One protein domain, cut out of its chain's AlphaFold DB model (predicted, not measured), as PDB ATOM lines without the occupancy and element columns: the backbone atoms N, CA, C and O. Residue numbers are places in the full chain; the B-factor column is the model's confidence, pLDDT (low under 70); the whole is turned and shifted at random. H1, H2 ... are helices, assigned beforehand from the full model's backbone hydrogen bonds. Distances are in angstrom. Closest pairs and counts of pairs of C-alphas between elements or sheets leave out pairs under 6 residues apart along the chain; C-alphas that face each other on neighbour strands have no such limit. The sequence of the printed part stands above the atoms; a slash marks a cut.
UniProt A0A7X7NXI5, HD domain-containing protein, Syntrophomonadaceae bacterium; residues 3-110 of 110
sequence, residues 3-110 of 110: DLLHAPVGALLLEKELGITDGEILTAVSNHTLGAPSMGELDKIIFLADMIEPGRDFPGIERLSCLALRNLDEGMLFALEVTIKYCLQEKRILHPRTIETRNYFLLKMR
ATOM      1  N   ASP A   3     -40.244  37.008 -34.391       85.38
ATOM      2  CA  ASP A   3     -39.975  35.573 -34.506       85.38
ATOM      3  C   ASP A   3     -39.164  35.179 -35.742       85.38
ATOM      4  O   ASP A   3     -38.605  34.103 -35.745       85.38
ATOM      5  N   LEU A   4     -39.059  35.998 -36.795       93.94
ATOM      6  CA  LEU A   4     -38.228  35.646 -37.962       93.94
ATOM      7  C   LEU A   4     -36.751  36.005 -37.760       93.94
ATOM      8  O   LEU A   4     -35.891  35.529 -38.495       93.94
ATOM      9  N   LEU A   5     -36.456  36.865 -36.781       96.25
ATOM     10  CA  LEU A   5     -35.110  37.384 -36.547       96.25
ATOM     11  C   LEU A   5     -34.202  36.364 -35.862       96.25
ATOM     12  O   LEU A   5     -32.986  36.494 -35.970       96.25
ATOM     13  N   HIS A   6     -34.762  35.359 -35.184       97.25
ATOM     14  CA  HIS A   6     -33.968  34.397 -34.416       97.25
ATOM     15  C   HIS A   6     -32.961  33.628 -35.279       97.25
ATOM     16  O   HIS A   6     -31.877  33.340 -34.793       97.25
ATOM     17  N   ALA A   7     -33.260  33.357 -36.552       97.62
ATOM     18  CA  ALA A   7     -32.306  32.721 -37.455       97.62
ATOM     19  C   ALA A   7     -31.074  33.601 -37.741       97.62
ATOM     20  O   ALA A   7     -29.973  33.230 -37.327       97.62
ATOM     21  N   PRO A   8     -31.204  34.785 -38.380       97.25
ATOM     22  CA  PRO A   8     -30.038  35.610 -38.694       97.25
ATOM     23  C   PRO A   8     -29.353  36.187 -37.447       97.25
ATOM     24  O   PRO A   8     -28.129  36.293 -37.414       97.25
ATOM     25  N   VAL A   9     -30.116  36.549 -36.410       97.62
ATOM     26  CA  VAL A   9     -29.537  37.037 -35.149       97.62
ATOM     27  C   VAL A   9     -28.868  35.893 -34.393       97.62
ATOM     28  O   VAL A   9     -27.775  36.084 -33.877       97.62
ATOM     29  N   GLY A  10     -29.468  34.703 -34.370       97.56
ATOM     30  CA  GLY A  10     -28.885  33.517 -33.748       97.56
ATOM     31  C   GLY A  10     -27.534  33.166 -34.358       97.56
ATOM     32  O   GLY A  10     -26.570  33.014 -33.618       97.56
ATOM     33  N   ALA A  11     -27.424  33.151 -35.689       98.19
ATOM     34  CA  ALA A  11     -26.143  32.955 -36.369       98.19
ATOM     35  C   ALA A  11     -25.089  33.991 -35.926       98.19
ATOM     36  O   ALA A  11     -23.977  33.626 -35.558       98.19
ATOM     37  N   LEU A  12     -25.456  35.276 -35.865       98.25
ATOM     38  CA  LEU A  12     -24.552  36.333 -35.399       98.25
ATOM     39  C   LEU A  12     -24.118  36.148 -33.932       98.25
ATOM     40  O   LEU A  12     -22.979  36.454 -33.583       98.25
ATOM     41  N   LEU A  13     -25.015  35.685 -33.059       98.38
ATOM     42  CA  LEU A  13     -24.701  35.437 -31.649       98.38
ATOM     43  C   LEU A  13     -23.814  34.199 -31.473       98.38
ATOM     44  O   LEU A  13     -22.897  34.241 -30.661       98.38
ATOM     45  N   LEU A  14     -24.018  33.138 -32.258       98.31
ATOM     46  CA  LEU A  14     -23.138  31.962 -32.255       98.31
ATOM     47  C   LEU A  14     -21.689  32.341 -32.586       98.31
ATOM     48  O   LEU A  14     -20.759  31.877 -31.925       98.31
ATOM     49  N   GLU A  15     -21.497  33.223 -33.566       98.19
ATOM     50  CA  GLU A  15     -20.176  33.754 -33.903       98.19
ATOM     51  C   GLU A  15     -19.595  34.592 -32.753       98.19
ATOM     52  O   GLU A  15     -18.469  34.357 -32.314       98.19
ATOM     53  N   LYS A  16     -20.367  35.551 -32.226       98.31
ATOM     54  CA  LYS A  16     -19.876  36.521 -31.233       98.31
ATOM     55  C   LYS A  16     -19.666  35.951 -29.835       98.31
ATOM     56  O   LYS A  16     -18.731  36.364 -29.154       98.31
ATOM     57  N   GLU A  17     -20.558  35.079 -29.385       98.31
ATOM     58  CA  GLU A  17     -20.609  34.618 -27.994       98.31
ATOM     59  C   GLU A  17     -19.965  33.244 -27.812       98.31
ATOM     60  O   GLU A  17     -19.383  32.983 -26.761       98.31
ATOM     61  N   LEU A  18     -20.036  32.377 -28.828       97.62
ATOM     62  CA  LEU A  18     -19.487  31.017 -28.773       97.62
ATOM     63  C   LEU A  18     -18.252  30.822 -29.662       97.62
ATOM     64  O   LEU A  18     -17.651  29.749 -29.634       97.62
ATOM     65  N   GLY A  19     -17.852  31.838 -30.434       97.81
ATOM     66  CA  GLY A  19     -16.659  31.785 -31.279       97.81
ATOM     67  C   GLY A  19     -16.776  30.813 -32.455       97.81
ATOM     68  O   GLY A  19     -15.757  30.341 -32.955       97.81
ATOM     69  N   ILE A  20     -17.998  30.479 -32.888       98.25
ATOM     70  CA  ILE A  20     -18.216  29.620 -34.056       98.25
ATOM     71  C   ILE A  20     -17.921  30.431 -35.315       98.25
ATOM     72  O   ILE A  20     -18.645  31.366 -35.633       98.25
ATOM     73  N   THR A  21     -16.876  30.054 -36.048       97.62
ATOM     74  CA  THR A  21     -16.453  30.743 -37.281       97.62
ATOM     75  C   THR A  21     -16.674  29.917 -38.547       97.62
ATOM     76  O   THR A  21     -16.261  30.326 -39.631       97.62
ATOM     77  N   ASP A  22     -17.273  28.730 -38.428       98.44
ATOM     78  CA  ASP A  22     -17.586  27.889 -39.582       98.44
ATOM     79  C   ASP A  22     -18.744  28.505 -40.380       98.44
ATOM     80  O   ASP A  22     -19.886  28.570 -39.918       98.44
ATOM     81  N   GLY A  23     -18.437  28.977 -41.590       97.69
ATOM     82  CA  GLY A  23     -19.402  29.665 -42.441       97.69
ATOM     83  C   GLY A  23     -20.570  28.785 -42.885       97.69
ATOM     84  O   GLY A  23     -21.664  29.313 -43.086       97.69
ATOM     85  N   GLU A  24     -20.382  27.468 -43.006       98.12
ATOM     86  CA  GLU A  24     -21.454  26.543 -43.377       98.12
ATOM     87  C   GLU A  24     -22.455  26.410 -42.224       98.12
ATOM     88  O   GLU A  24     -23.661  26.554 -42.429       98.12
ATOM     89  N   ILE A  25     -21.961  26.261 -40.989       98.38
ATOM     90  CA  ILE A  25     -22.808  26.208 -39.786       98.38
ATOM     91  C   ILE A  25     -23.589  27.514 -39.609       98.38
ATOM     92  O   ILE A  25     -24.807  27.494 -39.405       98.38
ATOM     93  N   LEU A  26     -22.907  28.659 -39.697       98.62
ATOM     94  CA  LEU A  26     -23.537  29.970 -39.523       98.62
ATOM     95  C   LEU A  26     -24.596  30.242 -40.600       98.62
ATOM     96  O   LEU A  26     -25.665  30.778 -40.298       98.62
ATOM     97  N   THR A  27     -24.329  29.847 -41.846       98.38
ATOM     98  CA  THR A  27     -25.275  30.012 -42.959       98.38
ATOM     99  C   THR A  27     -26.497  29.114 -42.779       98.38
ATOM    100  O   THR A  27     -27.624  29.600 -42.913       98.38
ATOM    101  N   ALA A  28     -26.301  27.861 -42.362       98.62
ATOM    102  CA  ALA A  28     -27.395  26.940 -42.086       98.62
ATOM    103  C   ALA A  28     -28.317  27.474 -40.978       98.62
ATOM    104  O   ALA A  28     -29.538  27.500 -41.148       98.62
ATOM    105  N   VAL A  29     -27.748  28.009 -39.890       98.62
ATOM    106  CA  VAL A  29     -28.522  28.673 -38.827       98.62
ATOM    107  C   VAL A  29     -29.207  29.942 -39.341       98.62
ATOM    108  O   VAL A  29     -30.368  30.177 -39.035       98.62
ATOM    109  N   SER A  30     -28.559  30.769 -40.158       98.44
ATOM    110  CA  SER A  30     -29.170  32.009 -40.667       98.44
ATOM    111  C   SER A  30     -30.352  31.756 -41.621       98.44
ATOM    112  O   SER A  30     -31.313  32.538 -41.685       98.44
ATOM    113  N   ASN A  31     -30.309  30.639 -42.350       98.44
ATOM    114  CA  ASN A  31     -31.280  30.302 -43.385       98.44
ATOM    115  C   ASN A  31     -32.436  29.414 -42.898       98.44
ATOM    116  O   ASN A  31     -33.450  29.347 -43.595       98.44
ATOM    117  N   HIS A  32     -32.352  28.788 -41.719       98.44
ATOM    118  CA  HIS A  32     -33.277  27.712 -41.328       98.44
ATOM    119  C   HIS A  32     -34.765  28.102 -41.223       98.44
ATOM    120  O   HIS A  32     -35.615  27.232 -41.339       98.44
ATOM    121  N   THR A  33     -35.118  29.381 -41.045       97.38
ATOM    122  CA  THR A  33     -36.539  29.785 -40.946       97.38
ATOM    123  C   THR A  33     -37.185  30.099 -42.297       97.38
ATOM    124  O   THR A  33     -38.346  29.781 -42.532       97.38
ATOM    125  N   LEU A  34     -36.474  30.802 -43.183       97.62
ATOM    126  CA  LEU A  34     -37.056  31.335 -44.430       97.62
ATOM    127  C   LEU A  34     -36.507  30.657 -45.688       97.62
ATOM    128  O   LEU A  34     -37.044  30.884 -46.774       97.62
ATOM    129  N   GLY A  35     -35.430  29.889 -45.537       98.19
ATOM    130  CA  GLY A  35     -34.588  29.424 -46.624       98.19
ATOM    131  C   GLY A  35     -33.855  30.557 -47.348       98.19
ATOM    132  O   GLY A  35     -33.954  31.739 -46.981       98.19
ATOM    133  N   ALA A  36     -33.121  30.166 -48.386       98.44
ATOM    134  CA  ALA A  36     -32.491  31.042 -49.364       98.44
ATOM    135  C   ALA A  36     -32.393  30.338 -50.736       98.44
ATOM    136  O   ALA A  36     -32.316  29.106 -50.803       98.44
ATOM    137  N   PRO A  37     -32.356  31.077 -51.857       97.75
ATOM    138  CA  PRO A  37     -31.946  30.502 -53.136       97.75
ATOM    139  C   PRO A  37     -30.554  29.864 -53.032       97.75
ATOM    140  O   PRO A  37     -29.677  30.401 -52.361       97.75
ATOM    141  N   SER A  38     -30.339  28.741 -53.720       94.75
ATOM    142  CA  SER A  38     -29.044  28.037 -53.747       94.75
ATOM    143  C   SER A  38     -28.493  27.625 -52.372       94.75
ATOM    144  O   SER A  38     -27.280  27.616 -52.187       94.75
ATOM    145  N   MET A  39     -29.365  27.256 -51.425       97.44
ATOM    146  CA  MET A  39     -28.956  26.687 -50.131       97.44
ATOM    147  C   MET A  39     -27.948  25.541 -50.287       97.44
ATOM    148  O   MET A  39     -28.116  24.664 -51.150       97.44
ATOM    149  N   GLY A  40     -26.937  25.545 -49.415       97.56
ATOM    150  CA  GLY A  40     -25.984  24.446 -49.262       97.56
ATOM    151  C   GLY A  40     -26.661  23.162 -48.780       97.56
ATOM    152  O   GLY A  40     -27.856  23.141 -48.484       97.56
ATOM    153  N   GLU A  41     -25.920  22.060 -48.725       98.12
ATOM    154  CA  GLU A  41     -26.486  20.790 -48.264       98.12
ATOM    155  C   GLU A  41     -26.848  20.854 -46.773       98.12
ATOM    156  O   GLU A  41     -27.981  20.522 -46.412       98.12
ATOM    157  N   LEU A  42     -25.954  21.400 -45.935       98.69
ATOM    158  CA  LEU A  42     -26.208  21.591 -44.508       98.69
ATOM    159  C   LEU A  42     -27.412  22.504 -44.244       98.69
ATOM    160  O   LEU A  42     -28.263  22.158 -43.429       98.69
ATOM    161  N   ASP A  43     -27.542  23.618 -44.969       98.62
ATOM    162  CA  ASP A  43     -28.695  24.518 -44.858       98.62
ATOM    163  C   ASP A  43     -30.024  23.770 -45.021       98.62
ATOM    164  O   ASP A  43     -30.956  23.961 -44.237       98.62
ATOM    165  N   LYS A  44     -30.120  22.915 -46.051       98.75
ATOM    166  CA  LYS A  44     -31.333  22.132 -46.328       98.75
ATOM    167  C   LYS A  44     -31.568  21.089 -45.250       98.75
ATOM    168  O   LYS A  44     -32.709  20.901 -44.843       98.75
ATOM    169  N   ILE A  45     -30.507  20.425 -44.789       98.81
ATOM    170  CA  ILE A  45     -30.592  19.439 -43.709       98.81
ATOM    171  C   ILE A  45     -31.145  20.098 -42.445       98.81
ATOM    172  O   ILE A  45     -32.109  19.587 -41.887       98.81
ATOM    173  N   ILE A  46     -30.601  21.244 -42.026       98.75
ATOM    174  CA  ILE A  46     -31.050  21.949 -40.817       98.75
ATOM    175  C   ILE A  46     -32.484  22.471 -40.971       98.75
ATOM    176  O   ILE A  46     -33.293  22.289 -40.063       98.75
ATOM    177  N   PHE A  47     -32.832  23.049 -42.126       98.75
ATOM    178  CA  PHE A  47     -34.198  23.499 -42.409       98.75
ATOM    179  C   PHE A  47     -35.207  22.344 -42.326       98.75
ATOM    180  O   PHE A  47     -36.239  22.452 -41.669       98.75
ATOM    181  N   LEU A  48     -34.917  21.221 -42.990       98.75
ATOM    182  CA  LEU A  48     -35.818  20.070 -43.010       98.75
ATOM    183  C   LEU A  48     -35.886  19.388 -41.648       98.75
ATOM    184  O   LEU A  48     -36.979  19.012 -41.236       98.75
ATOM    185  N   ALA A  49     -34.760  19.278 -40.938       98.56
ATOM    186  CA  ALA A  49     -34.707  18.716 -39.594       98.56
ATOM    187  C   ALA A  49     -35.620  19.477 -38.622       98.56
ATOM    188  O   ALA A  49     -36.386  18.830 -37.917       98.56
ATOM    189  N   ASP A  50     -35.625  20.816 -38.634       98.31
ATOM    190  CA  ASP A  50     -36.543  21.615 -37.799       98.31
ATOM    191  C   ASP A  50     -38.028  21.321 -38.100       98.31
ATOM    192  O   ASP A  50     -38.888  21.361 -37.215       98.31
ATOM    193  N   MET A  51     -38.344  20.970 -39.351       97.94
ATOM    194  CA  MET A  51     -39.707  20.643 -39.762       97.94
ATOM    195  C   MET A  51     -40.118  19.188 -39.509       97.94
ATOM    196  O   MET A  51     -41.315  18.933 -39.415       97.94
ATOM    197  N   ILE A  52     -39.185  18.238 -39.428       98.19
ATOM    198  CA  ILE A  52     -39.499  16.798 -39.299       98.19
ATOM    199  C   ILE A  52     -39.036  16.176 -37.981       98.19
ATOM    200  O   ILE A  52     -39.103  14.954 -37.832       98.19
ATOM    201  N   GLU A  53     -38.529  16.979 -37.046       97.69
ATOM    202  CA  GLU A  53     -38.097  16.466 -35.750       97.69
ATOM    203  C   GLU A  53     -39.258  15.761 -35.009       97.69
ATOM    204  O   GLU A  53     -40.417  16.146 -35.193       97.69
ATOM    205  N   PRO A  54     -38.989  14.712 -34.203       96.06
ATOM    206  CA  PRO A  54     -40.026  13.828 -33.651       96.06
ATOM    207  C   PRO A  54     -41.128  14.497 -32.814       96.06
ATOM    208  O   PRO A  54     -42.177  13.892 -32.604       96.06
ATOM    209  N   GLY A  55     -40.891  15.701 -32.298       96.69
ATOM    210  CA  GLY A  55     -41.849  16.515 -31.558       96.69
ATOM    211  C   GLY A  55     -42.836  17.300 -32.430       96.69
ATOM    212  O   GLY A  55     -43.802  17.850 -31.895       96.69
ATOM    213  N   ARG A  56     -42.648  17.348 -33.756       96.00
ATOM    214  CA  ARG A  56     -43.575  18.002 -34.688       96.00
ATOM    215  C   ARG A  56     -44.767  17.104 -35.005       96.00
ATOM    216  O   ARG A  56     -44.624  15.918 -35.283       96.00
ATOM    217  N   ASP A  57     -45.943  17.720 -35.074       95.12
ATOM    218  CA  ASP A  57     -47.174  17.088 -35.549       95.12
ATOM    219  C   ASP A  57     -47.977  18.088 -36.392       95.12
ATOM    220  O   ASP A  57     -48.460  19.108 -35.892       95.12
ATOM    221  N   PHE A  58     -48.066  17.838 -37.700       93.88
ATOM    222  CA  PHE A  58     -48.887  18.627 -38.615       93.88
ATOM    223  C   PHE A  58     -49.266  17.837 -39.879       93.88
ATOM    224  O   PHE A  58     -48.560  16.907 -40.290       93.88
ATOM    225  N   PRO A  59     -50.354  18.231 -40.571       94.69
ATOM    226  CA  PRO A  59     -50.780  17.566 -41.796       94.69
ATOM    227  C   PRO A  59     -49.693  17.565 -42.880       94.69
ATOM    228  O   PRO A  59     -49.297  18.614 -43.386       94.69
ATOM    229  N   GLY A  60     -49.267  16.370 -43.292       94.56
ATOM    230  CA  GLY A  60     -48.266  16.179 -44.344       94.56
ATOM    231  C   GLY A  60     -46.842  15.912 -43.853       94.56
ATOM    232  O   GLY A  60     -45.972  15.726 -44.703       94.56
ATOM    233  N   ILE A  61     -46.607  15.831 -42.536       96.81
ATOM    234  CA  ILE A  61     -45.284  15.529 -41.968       96.81
ATOM    235  C   ILE A  61     -44.704  14.204 -42.485       96.81
ATOM    236  O   ILE A  61     -43.575  14.193 -42.952       96.81
ATOM    237  N   GLU A  62     -45.483  13.118 -42.539       97.19
ATOM    238  CA  GLU A  62     -45.004  11.817 -43.042       97.19
ATOM    239  C   GLU A  62     -44.493  11.907 -44.486       97.19
ATOM    240  O   GLU A  62     -43.438  11.374 -44.835       97.19
ATOM    241  N   ARG A  63     -45.227  12.638 -45.337       97.94
ATOM    242  CA  ARG A  63     -44.820  12.881 -46.722       97.94
ATOM    243  C   ARG A  63     -43.550  13.725 -46.774       97.94
ATOM    244  O   ARG A  63     -42.674  13.412 -47.577       97.94
ATOM    245  N   LEU A  64     -43.456  14.771 -45.952       98.31
ATOM    246  CA  LEU A  64     -42.258  15.602 -45.875       98.31
ATOM    247  C   LEU A  64     -41.043  14.772 -45.448       98.31
ATOM    248  O   LEU A  64     -40.023  14.833 -46.126       98.31
ATOM    249  N   SER A  65     -41.171  13.946 -44.410       97.25
ATOM    250  CA  SER A  65     -40.105  13.065 -43.923       97.25
ATOM    251  C   SER A  65     -39.631  12.093 -45.003       97.25
ATOM    252  O   SER A  65     -38.432  11.979 -45.251       97.25
ATOM    253  N   CYS A  66     -40.557  11.443 -45.716       98.19
ATOM    254  CA  CYS A  66     -40.213  10.556 -46.828       98.19
ATOM    255  C   CYS A  66     -39.471  11.283 -47.962       98.19
ATOM    256  O   CYS A  66     -38.509  10.743 -48.508       98.19
ATOM    257  N   LEU A  67     -39.907  12.494 -48.330       98.31
ATOM    258  CA  LEU A  67     -39.244  13.286 -49.369       98.31
ATOM    259  C   LEU A  67     -37.859  13.750 -48.915       98.31
ATOM    260  O   LEU A  67     -36.897  13.554 -49.649       98.31
ATOM    261  N   ALA A  68     -37.743  14.286 -47.699       97.62
ATOM    262  CA  ALA A  68     -36.496  14.795 -47.134       97.62
ATOM    263  C   ALA A  68     -35.400  13.720 -47.069       97.62
ATOM    264  O   ALA A  68     -34.255  13.993 -47.420       97.62
ATOM    265  N   LEU A  69     -35.755  12.487 -46.688       97.12
ATOM    266  CA  LEU A  69     -34.812  11.364 -46.624       97.12
ATOM    267  C   LEU A  69     -34.421  10.808 -48.001       97.12
ATOM    268  O   LEU A  69     -33.405  10.124 -48.119       97.12
ATOM    269  N   ARG A  70     -35.219  11.071 -49.040       97.44
ATOM    270  CA  ARG A  70     -34.953  10.598 -50.404       97.44
ATOM    271  C   ARG A  70     -34.196  11.625 -51.238       97.44
ATOM    272  O   ARG A  70     -33.312  11.257 -52.005       97.44
ATOM    273  N   ASN A  71     -34.593  12.891 -51.150       98.25
ATOM    274  CA  ASN A  71     -34.037  13.988 -51.926       98.25
ATOM    275  C   ASN A  71     -34.296  15.318 -51.200       98.25
ATOM    276  O   ASN A  71     -35.437  15.772 -51.095       98.25
ATOM    277  N   LEU A  72     -33.221  15.968 -50.748       98.38
ATOM    278  CA  LEU A  72     -33.307  17.234 -50.018       98.38
ATOM    279  C   LEU A  72     -33.998  18.338 -50.828       98.38
ATOM    280  O   LEU A  72     -34.766  19.101 -50.259       98.38
ATOM    281  N   ASP A  73     -33.780  18.424 -52.143       98.38
ATOM    282  CA  ASP A  73     -34.398  19.464 -52.975       98.38
ATOM    283  C   ASP A  73     -35.918  19.247 -53.116       98.38
ATOM    284  O   ASP A  73     -36.687  20.207 -53.029       98.38
ATOM    285  N   GLU A  74     -36.369  17.992 -53.256       98.31
ATOM    286  CA  GLU A  74     -37.804  17.654 -53.239       98.31
ATOM    287  C   GLU A  74     -38.431  17.943 -51.869       98.31
ATOM    288  O   GLU A  74     -39.536  18.489 -51.791       98.31
ATOM    289  N   GLY A  75     -37.717  17.595 -50.793       98.44
ATOM    290  CA  GLY A  75     -38.107  17.905 -49.422       98.44
ATOM    291  C   GLY A  75     -38.268  19.409 -49.212       98.44
ATOM    292  O   GLY A  75     -39.309  19.846 -48.730       98.44
ATOM    293  N   MET A  76     -37.286  20.206 -49.641       98.56
ATOM    294  CA  MET A  76     -37.312  21.667 -49.538       98.56
ATOM    295  C   MET A  76     -38.492  22.274 -50.287       98.56
ATOM    296  O   MET A  76     -39.207  23.105 -49.724       98.56
ATOM    297  N   LEU A  77     -38.735  21.857 -51.535       98.56
ATOM    298  CA  LEU A  77     -39.874  22.364 -52.299       98.56
ATOM    299  C   LEU A  77     -41.190  22.085 -51.564       98.56
ATOM    300  O   LEU A  77     -41.998  22.999 -51.384       98.56
ATOM    301  N   PHE A  78     -41.386  20.853 -51.089       98.56
ATOM    302  CA  PHE A  78     -42.603  20.476 -50.374       98.56
ATOM    303  C   PHE A  78     -42.752  21.221 -49.039       98.56
ATOM    304  O   PHE A  78     -43.829  21.729 -48.732       98.56
ATOM    305  N   ALA A  79     -41.670  21.347 -48.271       98.50
ATOM    306  CA  ALA A  79     -41.629  22.063 -47.000       98.50
ATOM    307  C   ALA A  79     -42.040  23.539 -47.143       98.50
ATOM    308  O   ALA A  79     -42.864  24.056 -46.381       98.50
ATOM    309  N   LEU A  80     -41.514  24.211 -48.170       98.56
ATOM    310  CA  LEU A  80     -41.845  25.601 -48.480       98.56
ATOM    311  C   LEU A  80     -43.308  25.744 -48.917       98.56
ATOM    312  O   LEU A  80     -43.981  26.680 -48.492       98.56
ATOM    313  N   GLU A  81     -43.833  24.817 -49.720       98.38
ATOM    314  CA  GLU A  81     -45.244  24.823 -50.132       98.38
ATOM    315  C   GLU A  81     -46.202  24.592 -48.955       98.38
ATOM    316  O   GLU A  81     -47.222  25.280 -48.856       98.38
ATOM    317  N   VAL A  82     -45.857  23.689 -48.030       97.81
ATOM    318  CA  VAL A  82     -46.595  23.484 -46.773       97.81
ATOM    319  C   VAL A  82     -46.588  24.762 -45.933       97.81
ATOM    320  O   VAL A  82     -47.651  25.216 -45.505       97.81
ATOM    321  N   THR A  83     -45.421  25.388 -45.766       97.31
ATOM    322  CA  THR A  83     -45.264  26.640 -45.008       97.31
ATOM    323  C   THR A  83     -46.092  27.772 -45.616       97.31
ATOM    324  O   THR A  83     -46.845  28.448 -44.913       97.31
ATOM    325  N   ILE A  84     -46.019  27.953 -46.939       98.19
ATOM    326  CA  ILE A  84     -46.783  28.982 -47.650       98.19
ATOM    327  C   ILE A  84     -48.284  28.738 -47.492       98.19
ATOM    328  O   ILE A  84     -49.026  29.667 -47.169       98.19
ATOM    329  N   LYS A  85     -48.738  27.493 -47.680       98.06
ATOM    330  CA  LYS A  85     -50.147  27.123 -47.516       98.06
ATOM    331  C   LYS A  85     -50.645  27.427 -46.104       98.06
ATOM    332  O   LYS A  85     -51.704  28.036 -45.974       98.06
ATOM    333  N   TYR A  86     -49.877  27.060 -45.080       96.31
ATOM    334  CA  TYR A  86     -50.199  27.363 -43.687       96.31
ATOM    335  C   TYR A  86     -50.337  28.874 -43.459       96.31
ATOM    336  O   TYR A  86     -51.362  29.335 -42.961       96.31
ATOM    337  N   CYS A  87     -49.364  29.675 -43.904       96.62
ATOM    338  CA  CYS A  87     -49.434  31.131 -43.777       96.62
ATOM    339  C   CYS A  87     -50.674  31.723 -44.461       96.62
ATOM    340  O   CYS A  87     -51.313  32.605 -43.890       96.62
ATOM    341  N   LEU A  88     -51.041  31.238 -45.652       97.94
ATOM    342  CA  LEU A  88     -52.241  31.695 -46.358       97.94
ATOM    343  C   LEU A  88     -53.529  31.327 -45.609       97.94
ATOM    344  O   LEU A  88     -54.423  32.167 -45.497       97.94
ATOM    345  N   GLN A  89     -53.622  30.105 -45.075       97.62
ATOM    346  CA  GLN A  89     -54.770  29.646 -44.281       97.62
ATOM    347  C   GLN A  89     -54.955  30.492 -43.016       97.62
ATOM    348  O   GLN A  89     -56.065  30.930 -42.720       97.62
ATOM    349  N   GLU A  90     -53.851  30.810 -42.345       97.00
ATOM    350  CA  GLU A  90     -53.819  31.638 -41.138       97.00
ATOM    351  C   GLU A  90     -53.860  33.151 -41.427       97.00
ATOM    352  O   GLU A  90     -53.751  33.958 -40.504       97.00
ATOM    353  N   LYS A  91     -53.988  33.565 -42.698       97.38
ATOM    354  CA  LYS A  91     -53.957  34.975 -43.141       97.38
ATOM    355  C   LYS A  91     -52.723  35.745 -42.640       97.38
ATOM    356  O   LYS A  91     -52.793  36.937 -42.339       97.38
ATOM    357  N   ARG A  92     -51.580  35.063 -42.551       95.56
ATOM    358  CA  ARG A  92     -50.287  35.631 -42.150       95.56
ATOM    359  C   ARG A  92     -49.569  36.255 -43.344       95.56
ATOM    360  O   ARG A  92     -49.721  35.828 -44.486       95.56
ATOM    361  N   ILE A  93     -48.734  37.250 -43.058       95.00
ATOM    362  CA  ILE A  93     -47.849  37.859 -44.055       95.00
ATOM    363  C   ILE A  93     -46.759  36.851 -44.433       95.00
ATOM    364  O   ILE A  93     -46.096  36.290 -43.562       95.00
ATOM    365  N   LEU A  94     -46.559  36.662 -45.735       96.12
ATOM    366  CA  LEU A  94     -45.477  35.855 -46.290       96.12
ATOM    367  C   LEU A  94     -44.229  36.715 -46.473       96.12
ATOM    368  O   LEU A  94     -44.285  37.779 -47.089       96.12
ATOM    369  N   HIS A  95     -43.093  36.239 -45.971       96.62
ATOM    370  CA  HIS A  95     -41.821  36.892 -46.241       96.62
ATOM    371  C   HIS A  95     -41.394  36.615 -47.700       96.62
ATOM    372  O   HIS A  95     -41.370  35.445 -48.097       96.62
ATOM    373  N   PRO A  96     -41.000  37.630 -48.497       97.75
ATOM    374  CA  PRO A  96     -40.633  37.446 -49.908       97.75
ATOM    375  C   PRO A  96     -39.561  36.373 -50.140       97.75
ATOM    376  O   PRO A  96     -39.708  35.537 -51.028       97.75
ATOM    377  N   ARG A  97     -38.551  36.312 -49.260       97.69
ATOM    378  CA  ARG A  97     -37.477  35.300 -49.302       97.69
ATOM    379  C   ARG A  97     -37.981  33.850 -49.339       97.69
ATOM    380  O   ARG A  97     -37.393  33.025 -50.029       97.69
ATOM    381  N   THR A  98     -39.085  33.531 -48.661       98.19
ATOM    382  CA  THR A  98     -39.679  32.181 -48.708       98.19
ATOM    383  C   THR A  98     -40.234  31.870 -50.100       98.19
ATOM    384  O   THR A  98     -40.068  30.761 -50.603       98.19
ATOM    385  N   ILE A  99     -40.844  32.860 -50.759       98.56
ATOM    386  CA  ILE A  99     -41.367  32.730 -52.125       98.56
ATOM    387  C   ILE A  99     -40.225  32.584 -53.131       98.56
ATOM    388  O   ILE A  99     -40.275  31.715 -54.001       98.56
ATOM    389  N   GLU A 100     -39.178  33.397 -52.993       98.69
ATOM    390  CA  GLU A 100     -37.967  33.319 -53.816       98.69
ATOM    391  C   GLU A 100     -37.305  31.941 -53.701       98.69
ATOM    392  O   GLU A 100     -37.040  31.297 -54.715       98.69
ATOM    393  N   THR A 101     -37.128  31.451 -52.472       98.56
ATOM    394  CA  THR A 101     -36.576  30.118 -52.190       98.56
ATOM    395  C   THR A 101     -37.432  29.026 -52.831       98.56
ATOM    396  O   THR A 101     -36.915  28.154 -53.529       98.56
ATOM    397  N   ARG A 102     -38.760  29.096 -52.674       98.62
ATOM    398  CA  ARG A 102     -39.683  28.125 -53.278       98.62
ATOM    399  C   ARG A 102     -39.568  28.112 -54.799       98.62
ATOM    400  O   ARG A 102     -39.540  27.046 -55.409       98.62
ATOM    401  N   ASN A 103     -39.503  29.285 -55.421       98.69
ATOM    402  CA  ASN A 103     -39.383  29.398 -56.872       98.69
ATOM    403  C   ASN A 103     -38.038  28.878 -57.381       98.69
ATOM    404  O   ASN A 103     -38.011  28.236 -58.427       98.69
ATOM    405  N   TYR A 104     -36.955  29.095 -56.633       98.69
ATOM    406  CA  TYR A 104     -35.650  28.520 -56.944       98.69
ATOM    407  C   TYR A 104     -35.717  26.987 -57.016       98.69
ATOM    408  O   TYR A 104     -35.357  26.414 -58.044       98.69
ATOM    409  N   PHE A 105     -36.243  26.322 -55.979       98.38
ATOM    410  CA  PHE A 105     -36.358  24.857 -55.981       98.38
ATOM    411  C   PHE A 105     -37.338  24.346 -57.041       98.38
ATOM    412  O   PHE A 105     -37.041  23.361 -57.711       98.38
ATOM    413  N   LEU A 106     -38.457  25.044 -57.278       98.25
ATOM    414  CA  LEU A 106     -39.380  24.679 -58.357       98.25
ATOM    415  C   LEU A 106     -38.693  24.716 -59.731       98.25
ATOM    416  O   LEU A 106     -38.905  23.816 -60.539       98.25
ATOM    417  N   LEU A 107     -37.922  25.767 -60.017       98.00
ATOM    418  CA  LEU A 107     -37.226  25.907 -61.297       98.00
ATOM    419  C   LEU A 107     -36.089  24.896 -61.438       98.00
ATOM    420  O   LEU A 107     -35.890  24.383 -62.530       98.00
ATOM    421  N   LYS A 108     -35.384  24.577 -60.348       95.12
ATOM    422  CA  LYS A 108     -34.310  23.576 -60.334       95.12
ATOM    423  C   LYS A 108     -34.802  22.162 -60.675       95.12
ATOM    424  O   LYS A 108     -34.027  21.351 -61.166       95.12
ATOM    425  N   MET A 109     -36.069  21.866 -60.392       90.06
ATOM    426  CA  MET A 109     -36.696  20.565 -60.647       90.06
ATOM    427  C   MET A 109     -37.351  20.444 -62.033       90.06
ATOM    428  O   MET A 109     -37.943  19.405 -62.328       90.06
ATOM    429  N   ARG A 110     -37.304  21.499 -62.853       83.69
ATOM    430  CA  ARG A 110     -37.753  21.472 -64.252       83.69
ATOM    431  C   ARG A 110     -36.596  21.137 -65.177       83.69
ATOM    432  O   ARG A 110     -36.866  20.413 -66.157       83.69
TER     433      ARG A 110
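Overview. This is residues 3 to 110 of the 110 residues of the protein "HD domain-containing protein" of Syntrophomonadaceae bacterium (UniProt A0A7X7NXI5). H3 sits in the middle, with the helical hairpin of H1 and H2 reaching to one end of the domain and H4, H5 and H6 gathered toward the other, H5 between H4 and H6. The 108 printed residues hold six named helices, H1 to H6 in chain order, and no named strand: all helix. The whole is compact, with a radius of gyration of the C-alphas of 13.9 A and spans of 38 by 31 by 30 A.

Along the chain. Find C-alpha 6 at (-33.968, 34.397, -34.416); from there H1 runs to residue 18. Next come H2, residues 23 to 31, H3, 41 to 52, H4, 61 to 70, and H5, 72 to 89, 25.4 A long. H6, residues 96 to 108, ends at C-alpha 108 (-34.310, 23.576, -60.334).

Arrangement. Look at Pro 8 and Ser 30, the closest C-alphas of the hairpin H1 and H2, 4.2 A apart. H3 touches H2 with residues 42 to 47 alone, closest at the C-alphas of Ala 28 and Asp 43, 3.9 A. H3 and H5 touch at a steep tilt of 46 degrees, through residues 72 to 79 of H5 alone, closest at the C-alphas of Lys 44 and Leu 72, 6.4 A. In H1 to H6 every O i to N i+4 pair is within hydrogen-bond range.

Size, cuts and confidence. The C-alphas farthest apart, Glu 17 and Arg 110, are 42.2 A apart. The printed part has no cut, no link is long, and no printed residue is under pLDDT 70.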